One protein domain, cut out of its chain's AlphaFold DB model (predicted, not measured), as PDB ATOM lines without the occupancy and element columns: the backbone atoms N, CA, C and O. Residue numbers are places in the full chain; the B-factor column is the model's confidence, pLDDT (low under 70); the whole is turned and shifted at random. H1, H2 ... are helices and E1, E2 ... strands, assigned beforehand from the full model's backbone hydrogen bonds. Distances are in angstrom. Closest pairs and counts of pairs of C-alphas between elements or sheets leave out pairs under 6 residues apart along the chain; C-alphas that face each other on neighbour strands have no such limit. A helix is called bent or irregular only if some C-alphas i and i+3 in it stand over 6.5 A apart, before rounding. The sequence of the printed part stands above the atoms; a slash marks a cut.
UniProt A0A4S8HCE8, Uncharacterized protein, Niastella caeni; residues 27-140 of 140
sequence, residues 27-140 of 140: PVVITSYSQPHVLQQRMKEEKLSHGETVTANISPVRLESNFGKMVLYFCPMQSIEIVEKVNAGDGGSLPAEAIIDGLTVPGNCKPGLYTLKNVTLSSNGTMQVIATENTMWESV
ATOM      1  N   PRO A  27     196.452 249.680 212.760       95.56
ATOM      2  CA  PRO A  27     196.718 248.250 212.694       95.56
ATOM      3  C   PRO A  27     197.384 247.865 211.376       95.56
ATOM      4  O   PRO A  27     196.966 248.308 210.300       95.56
ATOM      5  N   VAL A  28     198.405 247.024 211.470       96.75
ATOM      6  CA  VAL A  28     199.060 246.422 210.314       96.75
ATOM      7  C   VAL A  28     198.403 245.078 210.034       96.75
ATOM      8  O   VAL A  28     198.052 244.341 210.951       96.75
ATOM      9  N   VAL A  29     198.234 244.754 208.756       96.81
ATOM     10  CA  VAL A  29     197.750 243.447 208.297       96.81
ATOM     11  C   VAL A  29     198.744 242.823 207.320       96.81
ATOM     12  O   VAL A  29     199.548 243.520 206.700       96.81
ATOM     13  N   ILE A  30     198.667 241.508 207.143       96.88
ATOM     14  CA  ILE A  30     199.273 240.820 206.000       96.88
ATOM     15  C   ILE A  30     198.178 240.211 205.127       96.88
ATOM     16  O   ILE A  30     197.030 240.064 205.544       96.88
ATOM     17  N   THR A  31     198.524 239.893 203.888       93.94
ATOM     18  CA  THR A  31     197.627 239.285 202.899       93.94
ATOM     19  C   THR A  31     198.287 238.053 202.290       93.94
ATOM     20  O   THR A  31     199.467 237.787 202.525       93.94
ATOM     21  N   SER A  32     197.570 237.327 201.431       88.69
ATOM     22  CA  SER A  32     198.165 236.255 200.621       88.69
ATOM     23  C   SER A  32     199.334 236.743 199.748       88.69
ATOM     24  O   SER A  32     200.253 235.980 199.463       88.69
ATOM     25  N   TYR A  33     199.346 238.028 199.375       93.19
ATOM     26  CA  TYR A  33     200.421 238.655 198.604       93.19
ATOM     27  C   TYR A  33     201.607 239.119 199.459       93.19
ATOM     28  O   TYR A  33     202.601 239.569 198.903       93.19
ATOM     29  N   SER A  34     201.554 238.986 200.789       95.62
ATOM     30  CA  SER A  34     202.650 239.386 201.689       95.62
ATOM     31  C   SER A  34     203.867 238.455 201.643       95.62
ATOM     32  O   SER A  34     204.863 238.739 202.300       95.62
ATOM     33  N   GLN A  35     203.810 237.381 200.845       96.00
ATOM     34  CA  GLN A  35     204.901 236.431 200.586       96.00
ATOM     35  C   GLN A  35     205.438 235.747 201.859       96.00
ATOM     36  O   GLN A  35     206.630 235.834 202.152       96.00
ATOM     37  N   PRO A  36     204.586 235.009 202.602       96.88
ATOM     38  CA  PRO A  36     204.993 234.326 203.836       96.88
ATOM     39  C   PRO A  36     206.141 233.324 203.632       96.88
ATOM     40  O   PRO A  36     206.933 233.107 204.543       96.88
ATOM     41  N   HIS A  37     206.306 232.776 202.423       97.38
ATOM     42  CA  HIS A  37     207.441 231.911 202.091       97.38
ATOM     43  C   HIS A  37     208.805 232.602 202.261       97.38
ATOM     44  O   HIS A  37     209.785 231.920 202.541       97.38
ATOM     45  N   VAL A  38     208.886 233.933 202.123       98.12
ATOM     46  CA  VAL A  38     210.132 234.676 202.361       98.12
ATOM     47  C   VAL A  38     210.469 234.664 203.848       98.12
ATOM     48  O   VAL A  38     211.591 234.315 204.200       98.12
ATOM     49  N   LEU A  39     209.494 234.945 204.721       98.25
ATOM     50  CA  LEU A  39     209.671 234.820 206.173       98.25
ATOM     51  C   LEU A  39     210.110 233.397 206.542       98.25
ATOM     52  O   LEU A  39     211.114 233.225 207.225       98.25
ATOM     53  N   GLN A  40     209.417 232.382 206.015       98.25
ATOM     54  CA  GLN A  40     209.764 230.981 206.253       98.25
ATOM     55  C   GLN A  40     211.210 230.671 205.851       98.25
ATOM     56  O   GLN A  40     211.927 229.992 206.582       98.25
ATOM     57  N   GLN A  41     211.640 231.156 204.685       98.38
ATOM     58  CA  GLN A  41     212.991 230.940 204.186       98.38
ATOM     59  C   GLN A  41     214.036 231.586 205.105       98.38
ATOM     60  O   GLN A  41     214.999 230.917 205.475       98.38
ATOM     61  N   ARG A  42     213.817 232.831 205.548       98.44
ATOM     62  CA  ARG A  42     214.727 233.505 206.489       98.44
ATOM     63  C   ARG A  42     214.784 232.813 207.846       98.44
ATOM     64  O   ARG A  42     215.856 232.662 208.416       98.44
ATOM     65  N   MET A  43     213.654 232.310 208.335       98.44
ATOM     66  CA  MET A  43     213.621 231.513 209.563       98.44
ATOM     67  C   MET A  43     214.446 230.223 209.438       98.44
ATOM     68  O   MET A  43     215.155 229.864 210.375       98.44
ATOM     69  N   LYS A  44     214.409 229.543 208.280       98.06
ATOM     70  CA  LYS A  44     215.258 228.362 208.016       98.06
ATOM     71  C   LYS A  44     216.742 228.715 207.972       98.06
ATOM     72  O   LYS A  44     217.557 227.940 208.465       98.06
ATOM     73  N   GLU A  45     217.091 229.852 207.374       98.19
ATOM     74  CA  GLU A  45     218.474 230.346 207.300       98.19
ATOM     75  C   GLU A  45     219.054 230.587 208.702       98.19
ATOM     76  O   GLU A  45     220.176 230.160 208.979       98.19
ATOM     77  N   GLU A  46     218.238 231.111 209.618       98.19
ATOM     78  CA  GLU A  46     218.568 231.251 211.045       98.19
ATOM     79  C   GLU A  46     218.409 229.957 211.865       98.19
ATOM     80  O   GLU A  46     218.520 229.958 213.093       98.19
ATOM     81  N   LYS A  47     218.180 228.820 211.193       97.56
ATOM     82  CA  LYS A  47     218.027 227.484 211.793       97.56
ATOM     83  C   LYS A  47     216.894 227.394 212.820       97.56
ATOM     84  O   LYS A  47     216.962 226.559 213.721       97.56
ATOM     85  N   LEU A  48     215.860 228.223 212.677       98.12
ATOM     86  CA  LEU A  48     214.640 228.095 213.462       98.12
ATOM     87  C   LEU A  48     213.847 226.874 212.998       98.12
ATOM     88  O   LEU A  48     213.797 226.554 211.806       98.12
ATOM     89  N   SER A  49     213.192 226.216 213.945       98.00
ATOM     90  CA  SER A  49     212.366 225.033 213.685       98.00
ATOM     91  C   SER A  49     210.945 225.194 214.219       98.00
ATOM     92  O   SER A  49     210.606 226.217 214.817       98.00
ATOM     93  N   HIS A  50     210.079 224.225 213.931       98.00
ATOM     94  CA  HIS A  50     208.721 224.179 214.472       98.00
ATOM     95  C   HIS A  50     208.718 224.265 216.008       98.00
ATOM     96  O   HIS A  50     209.610 223.749 216.678       98.00
ATOM     97  N   GLY A  51     207.727 224.965 216.566       97.75
ATOM     98  CA  GLY A  51     207.582 225.165 218.011       97.75
ATOM     99  C   GLY A  51     208.558 226.176 218.635       97.75
ATOM    100  O   GLY A  51     208.370 226.556 219.790       97.75
ATOM    101  N   GLU A  52     209.561 226.655 217.892       98.50
ATOM    102  CA  GLU A  52     210.531 227.632 218.393       98.50
ATOM    103  C   GLU A  52     209.877 229.006 218.580       98.50
ATOM    104  O   GLU A  52     208.959 229.400 217.853       98.50
ATOM    105  N   THR A  53     210.336 229.749 219.587       98.69
ATOM    106  CA  THR A  53     209.940 231.142 219.815       98.69
ATOM    107  C   THR A  53     211.168 231.967 220.167       98.69
ATOM    108  O   THR A  53     211.937 231.595 221.054       98.69
ATOM    109  N   VAL A  54     211.350 233.092 219.483       98.75
ATOM    110  CA  VAL A  54     212.492 233.995 219.665       98.75
ATOM    111  C   VAL A  54     212.033 235.447 219.719       98.75
ATOM    112  O   VAL A  54     211.022 235.804 219.118       98.75
ATOM    113  N   THR A  55     212.802 236.293 220.394       98.75
ATOM    114  CA  THR A  55     212.766 237.740 220.173       98.75
ATOM    115  C   THR A  55     213.724 238.052 219.033       98.75
ATOM    116  O   THR A  55     214.881 237.624 219.068       98.75
ATOM    117  N   ALA A  56     213.265 238.773 218.017       98.75
ATOM    118  CA  ALA A  56     214.065 239.058 216.837       98.75
ATOM    119  C   ALA A  56     213.837 240.463 216.277       98.75
ATOM    120  O   ALA A  56     212.789 241.082 216.481       98.75
ATOM    121  N   ASN A  57     214.821 240.925 215.510       98.75
ATOM    122  CA  ASN A  57     214.671 242.032 214.578       98.75
ATOM    123  C   ASN A  57     214.537 241.460 213.166       98.75
ATOM    124  O   ASN A  57     215.296 240.570 212.786       98.75
ATOM    125  N   ILE A  58     213.597 241.967 212.371       98.44
ATOM    126  CA  ILE A  58     213.415 241.537 210.980       98.44
ATOM    127  C   ILE A  58     213.645 242.715 210.036       98.44
ATOM    128  O   ILE A  58     213.104 243.801 210.260       98.44
ATOM    129  N   SER A  59     214.459 242.527 208.992       98.19
ATOM    130  CA  SER A  59     214.838 243.637 208.110       98.19
ATOM    131  C   SER A  59     215.128 243.240 206.658       98.19
ATOM    132  O   SER A  59     215.693 242.175 206.398       98.19
ATOM    133  N   PRO A  60     214.815 244.119 205.690       98.19
ATOM    134  CA  PRO A  60     213.736 245.102 205.743       98.19
ATOM    135  C   PRO A  60     212.377 244.418 205.531       98.19
ATOM    136  O   PRO A  60     212.245 243.496 204.731       98.19
ATOM    137  N   VAL A  61     211.325 244.910 206.171       97.69
ATOM    138  CA  VAL A  61     209.940 244.660 205.752       97.69
ATOM    139  C   VAL A  61     209.433 245.857 204.963       97.69
ATOM    140  O   VAL A  61     209.844 246.991 205.212       97.69
ATOM    141  N   ARG A  62     208.536 245.630 204.000       97.81
ATOM    142  CA  ARG A  62     207.870 246.735 203.306       97.81
ATOM    143  C   ARG A  62     206.518 247.004 203.927       97.81
ATOM    144  O   ARG A  62     205.709 246.093 204.060       97.81
ATOM    145  N   LEU A  63     206.265 248.264 204.223       97.12
ATOM    146  CA  LEU A  63     204.977 248.769 204.646       97.12
ATOM    147  C   LEU A  63     204.351 249.556 203.491       97.12
ATOM    148  O   LEU A  63     204.962 250.500 202.990       97.12
ATOM    149  N   GLU A  64     203.140 249.202 203.072       95.94
ATOM    150  CA  GLU A  64     202.385 249.946 202.056       95.94
ATOM    151  C   GLU A  64     200.976 250.290 202.554       95.94
ATOM    152  O   GLU A  64     200.373 249.543 203.322       95.94
ATOM    153  N   SER A  65     200.433 251.422 202.102       93.50
ATOM    154  CA  SER A  65     199.023 251.761 202.315       93.50
ATOM    155  C   SER A  65     198.204 251.203 201.156       93.50
ATOM    156  O   SER A  65     198.331 251.683 200.030       93.50
ATOM    157  N   ASN A  66     197.340 250.231 201.430       90.94
ATOM    158  CA  ASN A  66     196.510 249.577 200.426       90.94
ATOM    159  C   ASN A  66     195.042 249.547 200.878       90.94
ATOM    160  O   ASN A  66     194.727 249.024 201.946       90.94
ATOM    161  N   PHE A  67     194.144 250.145 200.087       86.19
ATOM    162  CA  PHE A  67     192.706 250.269 200.385       86.19
ATOM    163  C   PHE A  67     192.384 250.737 201.822       86.19
ATOM    164  O   PHE A  67     191.497 250.198 202.483       86.19
ATOM    165  N   GLY A  68     193.120 251.735 202.324       85.00
ATOM    166  CA  GLY A  68     192.914 252.296 203.669       85.00
ATOM    167  C   GLY A  68     193.438 251.426 204.817       85.00
ATOM    168  O   GLY A  68     193.162 251.726 205.976       85.00
ATOM    169  N   LYS A  69     194.192 250.364 204.514       91.62
ATOM    170  CA  LYS A  69     194.892 249.524 205.490       91.62
ATOM    171  C   LYS A  69     196.397 249.661 205.318       91.62
ATOM    172  O   LYS A  69     196.882 249.868 204.208       91.62
ATOM    173  N   MET A  70     197.126 249.470 206.408       95.31
ATOM    174  CA  MET A  70     198.578 249.344 206.370       95.31
ATOM    175  C   MET A  70     198.931 247.869 206.204       95.31
ATOM    176  O   MET A  70     198.579 247.046 207.046       95.31
ATOM    177  N   VAL A  71     199.571 247.525 205.090       97.06
ATOM    178  CA  VAL A  71     199.907 246.147 204.725       97.06
ATOM    179  C   VAL A  71     201.413 245.946 204.811       97.06
ATOM    180  O   VAL A  71     202.177 246.724 204.237       97.06
ATOM    181  N   LEU A  72     201.832 244.896 205.511       97.81
ATOM    182  CA  LEU A  72     203.225 244.470 205.582       97.81
ATOM    183  C   LEU A  72     203.505 243.400 204.521       97.81
ATOM    184  O   LEU A  72     202.743 242.445 204.362       97.81
ATOM    185  N   TYR A  73     204.619 243.541 203.812       98.12
ATOM    186  CA  TYR A  73     205.121 242.577 202.839       98.12
ATOM    187  C   TYR A  73     206.528 242.126 203.222       98.12
ATOM    188  O   TYR A  73     207.400 242.945 203.521       98.12
ATOM    189  N   PHE A  74     206.765 240.818 203.139       98.31
ATOM    190  CA  PHE A  74     208.061 240.216 203.434       98.31
ATOM    191  C   PHE A  74     209.007 240.195 202.226       98.31
ATOM    192  O   PHE A  74     210.173 239.871 202.404       98.31
ATOM    193  N   CYS A  75     208.562 240.572 201.013       95.19
ATOM    194  CA  CYS A  75     209.376 240.515 199.785       95.19
ATOM    195  C   CYS A  75     210.819 241.018 199.925       95.19
ATOM    196  O   CYS A  75     211.710 240.355 199.396       95.19
ATOM    197  N   PRO A  76     211.081 242.191 200.541       97.25
ATOM    198  CA  PRO A  76     212.435 242.719 200.565       97.25
ATOM    199  C   PRO A  76     213.257 242.179 201.738       97.25
ATOM    200  O   PRO A  76     214.408 242.578 201.858       97.25
ATOM    201  N   MET A  77     212.703 241.300 202.580       98.06
ATOM    202  CA  MET A  77     213.363 240.805 203.786       98.06
ATOM    203  C   MET A  77     214.653 240.071 203.445       98.06
ATOM    204  O   MET A  77     214.687 239.154 202.615       98.06
ATOM    205  N   GLN A  78     215.719 240.482 204.121       97.69
ATOM    206  CA  GLN A  78     217.076 239.988 203.939       97.69
ATOM    207  C   GLN A  78     217.561 239.205 205.150       97.69
ATOM    208  O   GLN A  78     218.226 238.192 204.965       97.69
ATOM    209  N   SER A  79     217.217 239.644 206.358       97.00
ATOM    210  CA  SER A  79     217.735 239.057 207.588       97.00
ATOM    211  C   SER A  79     216.697 238.995 208.703       97.00
ATOM    212  O   SER A  79     215.750 239.788 208.773       97.00
ATOM    213  N   ILE A  80     216.925 238.028 209.588       98.56
ATOM    214  CA  ILE A  80     216.342 237.942 210.919       98.56
ATOM    215  C   ILE A  80     217.527 237.937 211.883       98.56
ATOM    216  O   ILE A  80     218.385 237.070 211.806       98.56
ATOM    217  N   GLU A  81     217.590 238.909 212.779       98.56
ATOM    218  CA  GLU A  81     218.569 238.932 213.861       98.56
ATOM    219  C   GLU A  81     217.894 238.404 215.126       98.56
ATOM    220  O   GLU A  81     216.968 239.031 215.644       98.56
ATOM    221  N   ILE A  82     218.336 237.249 215.624       98.56
ATOM    222  CA  ILE A  82     217.838 236.692 216.885       98.56
ATOM    223  C   ILE A  82     218.471 237.465 218.045       98.56
ATOM    224  O   ILE A  82     219.673 237.368 218.281       98.56
ATOM    225  N   VAL A  83     217.641 238.191 218.789       98.44
ATOM    226  CA  VAL A  83     218.039 238.913 220.005       98.44
ATOM    227  C   VAL A  83     218.058 237.962 221.200       98.44
ATOM    228  O   VAL A  83     218.988 237.977 222.001       98.44
ATOM    229  N   GLU A  84     217.042 237.105 221.311       98.19
ATOM    230  CA  GLU A  84     216.888 236.171 222.426       98.19
ATOM    231  C   GLU A  84     216.135 234.914 221.985       98.19
ATOM    232  O   GLU A  84     215.178 234.988 221.212       98.19
ATOM    233  N   LYS A  85     216.527 233.749 222.513       97.81
ATOM    234  CA  LYS A  85     215.757 232.509 222.370       97.81
ATOM    235  C   LYS A  85     214.845 232.321 223.578       97.81
ATOM    236  O   LYS A  85     215.341 232.146 224.684       97.81
ATOM    237  N   VAL A  86     213.534 232.319 223.346       97.75
ATOM    238  CA  VAL A  86     212.515 232.216 224.402       97.75
ATOM    239  C   VAL A  86     212.124 230.758 224.634       97.75
ATOM    240  O   VAL A  86     212.170 230.279 225.760       97.75
ATOM    241  N   ASN A  87     211.787 230.033 223.564       97.81
ATOM    242  CA  ASN A  87     211.467 228.606 223.603       97.81
ATOM    243  C   ASN A  87     212.210 227.883 222.484       97.81
ATOM    244  O   ASN A  87     212.250 228.380 221.360       97.81
ATOM    245  N   ALA A  88     212.758 226.707 222.783       97.38
ATOM    246  CA  ALA A  88     213.387 225.855 221.781       97.38
ATOM    247  C   ALA A  88     212.337 225.198 220.875       97.38
ATOM    248  O   ALA A  88     211.255 224.836 221.336       97.38
ATOM    249  N   GLY A  89     212.680 225.024 219.601       97.25
ATOM    250  CA  GLY A  89     211.879 224.223 218.684       97.25
ATOM    251  C   GLY A  89     212.139 222.726 218.823       97.25
ATOM    252  O   GLY A  89     213.082 222.290 219.486       97.25
ATOM    253  N   ASP A  90     211.297 221.936 218.166       96.75
ATOM    254  CA  ASP A  90     211.355 220.471 218.161       96.75
ATOM    255  C   ASP A  90     212.104 219.892 216.944       96.75
ATOM    256  O   ASP A  90     212.156 218.675 216.761       96.75
ATOM    257  N   GLY A  91     212.703 220.749 216.109       96.69
ATOM    258  CA  GLY A  91     213.400 220.347 214.885       96.69
ATOM    259  C   GLY A  91     212.477 220.047 213.698       96.69
ATOM    260  O   GLY A  91     212.966 219.725 212.615       96.69
ATOM    261  N   GLY A  92     211.158 220.164 213.869       97.06
ATOM    262  CA  GLY A  92     210.179 219.974 212.809       97.06
ATOM    263  C   GLY A  92     210.187 221.085 211.755       97.06
ATOM    264  O   GLY A  92     210.784 222.155 211.914       97.06
ATOM    265  N   SER A  93     209.484 220.827 210.653       97.38
ATOM    266  CA  SER A  93     209.345 221.766 209.538       97.38
ATOM    267  C   SER A  93     208.529 222.997 209.923       97.38
ATOM    268  O   SER A  93     207.435 222.879 210.468       97.38
ATOM    269  N   LEU A  94     209.014 224.181 209.548       98.19
ATOM    270  CA  LEU A  94     208.263 225.423 209.728       98.19
ATOM    271  C   LEU A  94     206.949 225.416 208.923       98.19
ATOM    272  O   LEU A  94     206.938 224.952 207.776       98.19
ATOM    273  N   PRO A  95     205.860 225.985 209.467       97.06
ATOM    274  CA  PRO A  95     204.598 226.129 208.746       97.06
ATOM    275  C   PRO A  95     204.730 227.087 207.553       97.06
ATOM    276  O   PRO A  95     205.670 227.877 207.475       97.06
ATOM    277  N   ALA A  96     203.816 226.986 206.583       95.12
ATOM    278  CA  ALA A  96     203.856 227.781 205.346       95.12
ATOM    279  C   ALA A  96     203.127 229.128 205.459       95.12
ATOM    280  O   ALA A  96     203.445 230.077 204.742       95.12
ATOM    281  N   GLU A  97     202.138 229.201 206.345       96.75
ATOM    282  CA  GLU A  97     201.317 230.387 206.555       96.75
ATOM    283  C   GLU A  97     201.944 231.309 207.600       96.75
ATOM    284  O   GLU A  97     202.656 230.856 208.501       96.75
ATOM    285  N   ALA A  98     201.652 232.603 207.476       97.62
ATOM    286  CA  ALA A  98     202.038 233.607 208.452       97.62
ATOM    287  C   ALA A  98     200.817 234.395 208.922       97.62
ATOM    288  O   ALA A  98     199.902 234.655 208.139       97.62
ATOM    289  N   ILE A  99     200.859 234.837 210.172       97.75
ATOM    290  CA  ILE A  99     199.979 235.859 210.733       97.75
ATOM    291  C   ILE A  99     200.819 236.926 211.428       97.75
ATOM    292  O   ILE A  99     201.990 236.714 211.757       97.75
ATOM    293  N   ILE A 100     200.204 238.081 211.651       97.31
ATOM    294  CA  ILE A 100     200.750 239.106 212.531       97.31
ATOM    295  C   ILE A 100     199.755 239.388 213.645       97.31
ATOM    296  O   ILE A 100     198.547 239.392 213.399       97.31
ATOM    297  N   ASP A 101     200.266 239.611 214.848       97.00
ATOM    298  CA  ASP A 101     199.456 239.873 216.034       97.00
ATOM    299  C   ASP A 101     199.939 241.139 216.749       97.00
ATOM    300  O   ASP A 101     201.139 241.390 216.861       97.00
ATOM    301  N   GLY A 102     198.995 241.980 217.169       96.06
ATOM    302  CA  GLY A 102     199.254 243.227 217.899       96.06
ATOM    303  C   GLY A 102     200.026 244.321 217.147       96.06
ATOM    304  O   GLY A 102     200.226 245.407 217.691       96.06
ATOM    305  N   LEU A 103     200.468 244.083 215.908       96.50
ATOM    306  CA  LEU A 103     201.333 245.017 215.195       96.50
ATOM    307  C   LEU A 103     200.567 246.266 214.744       96.50
ATOM    308  O   LEU A 103     199.620 246.203 213.958       96.50
ATOM    309  N   THR A 104     201.021 247.425 215.212       95.38
ATOM    310  CA  THR A 104     200.502 248.733 214.804       95.38
ATOM    311  C   THR A 104     201.640 249.632 214.340       95.38
ATOM    312  O   THR A 104     202.791 249.451 214.739       95.38
ATOM    313  N   VAL A 105     201.329 250.587 213.465       91.19
ATOM    314  CA  VAL A 105     202.262 251.635 213.033       91.19
ATOM    315  C   VAL A 105     201.827 252.980 213.608       91.19
ATOM    316  O   VAL A 105     200.644 253.321 213.499       91.19
ATOM    317  N   PRO A 106     202.742 253.752 214.214       86.00
ATOM    318  CA  PRO A 106     202.476 255.128 214.618       86.00
ATOM    319  C   PRO A 106     201.957 255.979 213.450       86.00
ATOM    320  O   PRO A 106     202.351 255.786 212.300       86.00
ATOM    321  N   GLY A 107     201.076 256.944 213.722       81.62
ATOM    322  CA  GLY A 107     200.410 257.741 212.680       81.62
ATOM    323  C   GLY A 107     201.337 258.626 211.837       81.62
ATOM    324  O   GLY A 107     200.920 259.142 210.802       81.62
ATOM    325  N   ASN A 108     202.590 258.804 212.259       81.00
ATOM    326  CA  ASN A 108     203.636 259.492 211.504       81.00
ATOM    327  C   ASN A 108     204.438 258.555 210.572       81.00
ATOM    328  O   ASN A 108     205.169 259.055 209.712       81.00
ATOM    329  N   CYS A 109     204.305 257.228 210.699       82.69
ATOM    330  CA  CYS A 109     204.962 256.267 209.818       82.69
ATOM    331  C   CYS A 109     204.340 256.302 208.419       82.69
ATOM    332  O   CYS A 109     203.129 256.183 208.236       82.69
ATOM    333  N   LYS A 110     205.197 256.440 207.404       91.19
ATOM    334  CA  LYS A 110     204.803 256.454 205.990       91.19
ATOM    335  C   LYS A 110     205.040 255.085 205.346       91.19
ATOM    336  O   LYS A 110     205.857 254.319 205.852       91.19
ATOM    337  N   PRO A 111     204.397 254.765 204.214       95.44
ATOM    338  CA  PRO A 111     204.820 253.640 203.386       95.44
ATOM    339  C   PRO A 111     206.329 253.680 203.100       95.44
ATOM    340  O   PRO A 111     206.875 254.752 202.839       95.44
ATOM    341  N   GLY A 112     207.002 252.533 203.172       96.81
ATOM    342  CA  GLY A 112     208.459 252.466 203.080       96.81
ATOM    343  C   GLY A 112     209.047 251.128 203.514       96.81
ATOM    344  O   GLY A 112     208.323 250.155 203.732       96.81
ATOM    345  N   LEU A 113     210.375 251.087 203.614       98.00
ATOM    346  CA  LEU A 113     211.125 249.947 204.133       98.00
ATOM    347  C   LEU A 113     211.502 250.199 205.588       98.00
ATOM    348  O   LEU A 113     211.945 251.293 205.937       98.00
ATOM    349  N   TYR A 114     211.328 249.179 206.419       97.62
ATOM    350  CA  TYR A 114     211.563 249.278 207.850       97.62
ATOM    351  C   TYR A 114     212.265 248.041 208.393       97.62
ATOM    352  O   TYR A 114     211.983 246.921 207.974       97.62
ATOM    353  N   THR A 115     213.117 248.244 209.385       98.12
ATOM    354  CA  THR A 115     213.483 247.218 210.350       98.12
ATOM    355  C   THR A 115     212.413 247.198 211.430       98.12
ATOM    356  O   THR A 115     212.118 248.225 212.046       98.12
ATOM    357  N   LEU A 116     211.827 246.028 211.658       97.44
ATOM    358  CA  LEU A 116     210.902 245.811 212.759       97.44
ATOM    359  C   LEU A 116     211.672 245.151 213.904       97.44
ATOM    360  O   LEU A 116     212.087 243.997 213.792       97.44
ATOM    361  N   LYS A 117     211.919 245.919 214.967       98.31
ATOM    362  CA  LYS A 117     212.758 245.522 216.103       98.31
ATOM    363  C   LYS A 117     211.938 244.917 217.235       98.31
ATOM    364  O   LYS A 117     210.803 245.336 217.451       98.31
ATOM    365  N   ASN A 118     212.551 244.007 217.993       98.38
ATOM    366  CA  ASN A 118     212.009 243.411 219.221       98.38
ATOM    367  C   ASN A 118     210.596 242.828 219.054       98.38
ATOM    368  O   ASN A 118     209.693 243.087 219.858       98.38
ATOM    369  N   VAL A 119     210.384 242.072 217.980       98.62
ATOM    370  CA  VAL A 119     209.164 241.276 217.816       98.62
ATOM    371  C   VAL A 119     209.379 239.874 218.342       98.62
ATOM    372  O   VAL A 119     210.487 239.341 218.280       98.62
ATOM    373  N   THR A 120     208.307 239.253 218.816       98.62
ATOM    374  CA  THR A 120     208.311 237.816 219.060       98.62
ATOM    375  C   THR A 120     207.991 237.100 217.755       98.62
ATOM    376  O   THR A 120     206.966 237.356 217.125       98.62
ATOM    377  N   LEU A 121     208.873 236.194 217.349       98.38
ATOM    378  CA  LEU A 121     208.688 235.315 216.207       98.38
ATOM    379  C   LEU A 121     208.448 233.892 216.715       98.38
ATOM    380  O   LEU A 121     209.296 233.340 217.415       98.38
ATOM    381  N   SER A 122     207.299 233.308 216.376       98.25
ATOM    382  CA  SER A 122     206.906 231.951 216.786       98.25
ATOM    383  C   SER A 122     206.468 231.110 215.587       98.25
ATOM    384  O   SER A 122     206.014 231.656 214.583       98.25
ATOM    385  N   SER A 123     206.610 229.785 215.667       96.81
ATOM    386  CA  SER A 123     206.374 228.853 214.549       96.81
ATOM    387  C   SER A 123     205.531 227.621 214.915       96.81
ATOM    388  O   SER A 123     205.702 226.552 214.324       96.81
ATOM    389  N   ASN A 124     204.621 227.732 215.885       93.94
ATOM    390  CA  ASN A 124     203.748 226.626 216.293       93.94
ATOM    391  C   ASN A 124     202.408 226.660 215.532       93.94
ATOM    392  O   ASN A 124     201.577 227.539 215.763       93.94
ATOM    393  N   GLY A 125     202.209 225.727 214.593       93.44
ATOM    394  CA  GLY A 125     201.040 225.663 213.696       93.44
ATOM    395  C   GLY A 125     201.031 226.704 212.561       93.44
ATOM    396  O   GLY A 125     200.764 226.362 211.411       93.44
ATOM    397  N   THR A 126     201.399 227.952 212.850       96.94
ATOM    398  CA  THR A 126     201.532 229.060 211.885       96.94
ATOM    399  C   THR A 126     202.741 229.916 212.266       96.94
ATOM    400  O   THR A 126     203.084 229.987 213.446       96.94
ATOM    401  N   MET A 127     203.409 230.561 211.303       98.25
ATOM    402  CA  MET A 127     204.440 231.550 211.630       98.25
ATOM    403  C   MET A 127     203.758 232.815 212.153       98.25
ATOM    404  O   MET A 127     202.829 233.320 211.529       98.25
ATOM    405  N   GLN A 128     204.202 233.345 213.280       98.31
ATOM    406  CA  GLN A 128     203.578 234.505 213.911       98.31
ATOM    407  C   GLN A 128     204.628 235.577 214.148       98.31
ATOM    408  O   GLN A 128     205.633 235.304 214.801       98.31
ATOM    409  N   VAL A 129     204.384 236.786 213.639       98.38
ATOM    410  CA  VAL A 129     205.129 237.989 214.032       98.38
ATOM    411  C   VAL A 129     204.261 238.766 215.009       98.38
ATOM    412  O   VAL A 129     203.245 239.346 214.625       98.38
ATOM    413  N   ILE A 130     204.645 238.746 216.276       98.44
ATOM    414  CA  ILE A 130     203.851 239.275 217.381       98.44
ATOM    415  C   ILE A 130     204.540 240.536 217.894       98.44
ATOM    416  O   ILE A 130     205.729 240.522 218.228       98.44
ATOM    417  N   ALA A 131     203.795 241.638 217.936       97.81
ATOM    418  CA  ALA A 131     204.275 242.865 218.545       97.81
ATOM    419  C   ALA A 131     204.337 242.726 220.069       97.81
ATOM    420  O   ALA A 131     203.472 242.127 220.706       97.81
ATOM    421  N   THR A 132     205.359 243.334 220.648       96.88
ATOM    422  CA  THR A 132     205.560 243.465 222.085       96.88
ATOM    423  C   THR A 132     205.470 244.939 222.471       96.88
ATOM    424  O   THR A 132     205.441 245.825 221.614       96.88
ATOM    425  N   GLU A 133     205.487 245.228 223.769       95.94
ATOM    426  CA  GLU A 133     205.603 246.605 224.270       95.94
ATOM    427  C   GLU A 133     206.895 247.314 223.821       95.94
ATOM    428  O   GLU A 133     206.944 248.540 223.784       95.94
ATOM    429  N   ASN A 134     207.922 246.547 223.436       96.56
ATOM    430  CA  ASN A 134     209.230 247.046 223.014       96.56
ATOM    431  C   ASN A 134     209.401 247.062 221.490       96.56
ATOM    432  O   ASN A 134     210.494 247.361 220.995       96.56
ATOM    433  N   THR A 135     208.355 246.702 220.736       96.88
ATOM    434  CA  THR A 135     208.413 246.671 219.276       96.88
ATOM    435  C   THR A 135     208.583 248.076 218.711       96.88
ATOM    436  O   THR A 135     207.827 248.990 219.035       96.88
ATOM    437  N   MET A 136     209.565 248.241 217.824       95.94
ATOM    438  CA  MET A 136     209.872 249.526 217.194       95.94
ATOM    439  C   MET A 136     209.982 249.397 215.680       95.94
ATOM    440  O   MET A 136     210.500 248.409 215.160       95.94
ATOM    441  N   TRP A 137     209.548 250.445 214.987       95.56
ATOM    442  CA  TRP A 137     209.742 250.623 213.553       95.56
ATOM    443  C   TRP A 137     210.908 251.573 213.315       95.56
ATOM    444  O   TRP A 137     210.872 252.723 213.745       95.56
ATOM    445  N   GLU A 138     211.924 251.114 212.597       95.88
ATOM    446  CA  GLU A 138     213.072 251.928 212.205       95.88
ATOM    447  C   GLU A 138     213.156 251.961 210.682       95.88
ATOM    448  O   GLU A 138     213.201 250.913 210.048       95.88
ATOM    449  N   SER A 139     213.124 253.146 210.074       95.12
ATOM    450  CA  SER A 139     213.251 253.276 208.617       95.12
ATOM    451  C   SER A 139     214.631 252.818 208.147       95.12
ATOM    452  O   SER A 139     215.628 253.200 208.763       95.12
ATOM    453  N   VAL A 140     214.672 252.059 207.049       91.81
ATOM    454  CA  VAL A 140     215.910 251.610 206.379       91.81
ATOM    455  C   VAL A 140     216.390 252.633 205.360       91.81
ATOM    456  O   VAL A 140     215.526 253.197 204.648       91.81
TER     457      VAL A 140
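AT A GLANCE: This is residues 27 to 140 of the 140 residues of an uncharacterized protein of Niastella caeni (UniProt A0A4S8HCE8). Bent strands wind round into a small, strongly twisted barrel, nearly closed: E1, E3, E2, E7, E8 and E5 follow one another round it, and E1 and E5 come close without pairing. The only named helix, H1, packs on one side of it between the beginning of E4 and those of E5 and E8, while E4 lies along the first half of E2, E9 along part of E7, and short E6 beside E1. The printed part has 114 residues with nine named strands and one named helix, in the order E1, H1, E2, E3, E4, E5, E6, E7, E8, E9, and its class is mostly strand. Eight strands make one branched, mixed sheet, with E2 and E7 as the strands of three neighbours each. The whole is compact, with a radius of gyration of the C-alphas of 13.1 A and spans of 39 by 27 by 22 A.

HOW THE PARTS SIT: E1, residues 27 to 29, is an edge strand, parallel to E3, residues 69 to 73, with N 29 and O 70 2.9 A apart, within hydrogen-bond range. H1, residues 36 to 45, is on the branched sheet at a height over the sheet of 8.1 A, beside the strands and over none of them. Its closest C-alphas to E4, residues 79 to 87, are those of Arg 42 and Ser 79, 6.4 A apart; to E5, residues 98 to 101, those of Pro 36 and Ala 98, 5.5 A apart. In H1 every O i to N i+4 pair is within hydrogen-bond range. E2, residues 53 to 66, bends by 77 degrees at residue 56. E2 and E3 are a hairpin, antiparallel, with N 64 and O 71 2.9 A apart. E4 is antiparallel to E2 over residues 53 to 59 of E2, with N 57 and O 81 2.9 A apart. E3 and E4 lie on one side of E2, and E7, residues 112 to 122, on the other side. E7 is antiparallel to E2, with N 58 and O 116 2.9 A apart, and bends by 80 degrees at residue 118. E5 runs on into E6, residues 104 to 106, across a break of 2 residues, at 57 degrees. E6 pairs with no named strand; its closest C-alpha to E1 is that of Thr 104, 4.4 A from that of Pro 27. E8, residues 127 to 130, forms a hairpin with E7, antiparallel, with N 122 and O 128 3.0 A apart. E5 is parallel to E8, with N 99 and O 127 2.8 A apart. The closest C-alphas of E5 and E1 are those of Ile 100 and Val 29, 6.8 A apart. E9, residues 136 to 139, is antiparallel to E7, with N 115 and O 138 2.8 A apart. Among the elements that stay apart are H1 and E6.

IN THESE COORDINATES: E1 begins at C-alpha 27, at (196.718, 248.250, 212.694). H1 is 14.5 A long from first to last C-alpha. E2, the longest strand by residues, measures 29.9 A, from C-alpha 53 at (209.940, 231.142, 219.815). E3 is 12.6 A long, E4 20.1 A and E7 24.7 A. E4 bends by 74 degrees at residue 84. E9 ends at C-alpha 139, at (213.251, 253.276, 208.617).

THE WHOLE: The C-alphas farthest apart are those of Gly 91 and Asn 108, 40.5 A. The printed part has no cut and no long link, and it ends at residue 140, the chain's last. The mean pLDDT of the printed part is 96.2, and no printed residue is under 70.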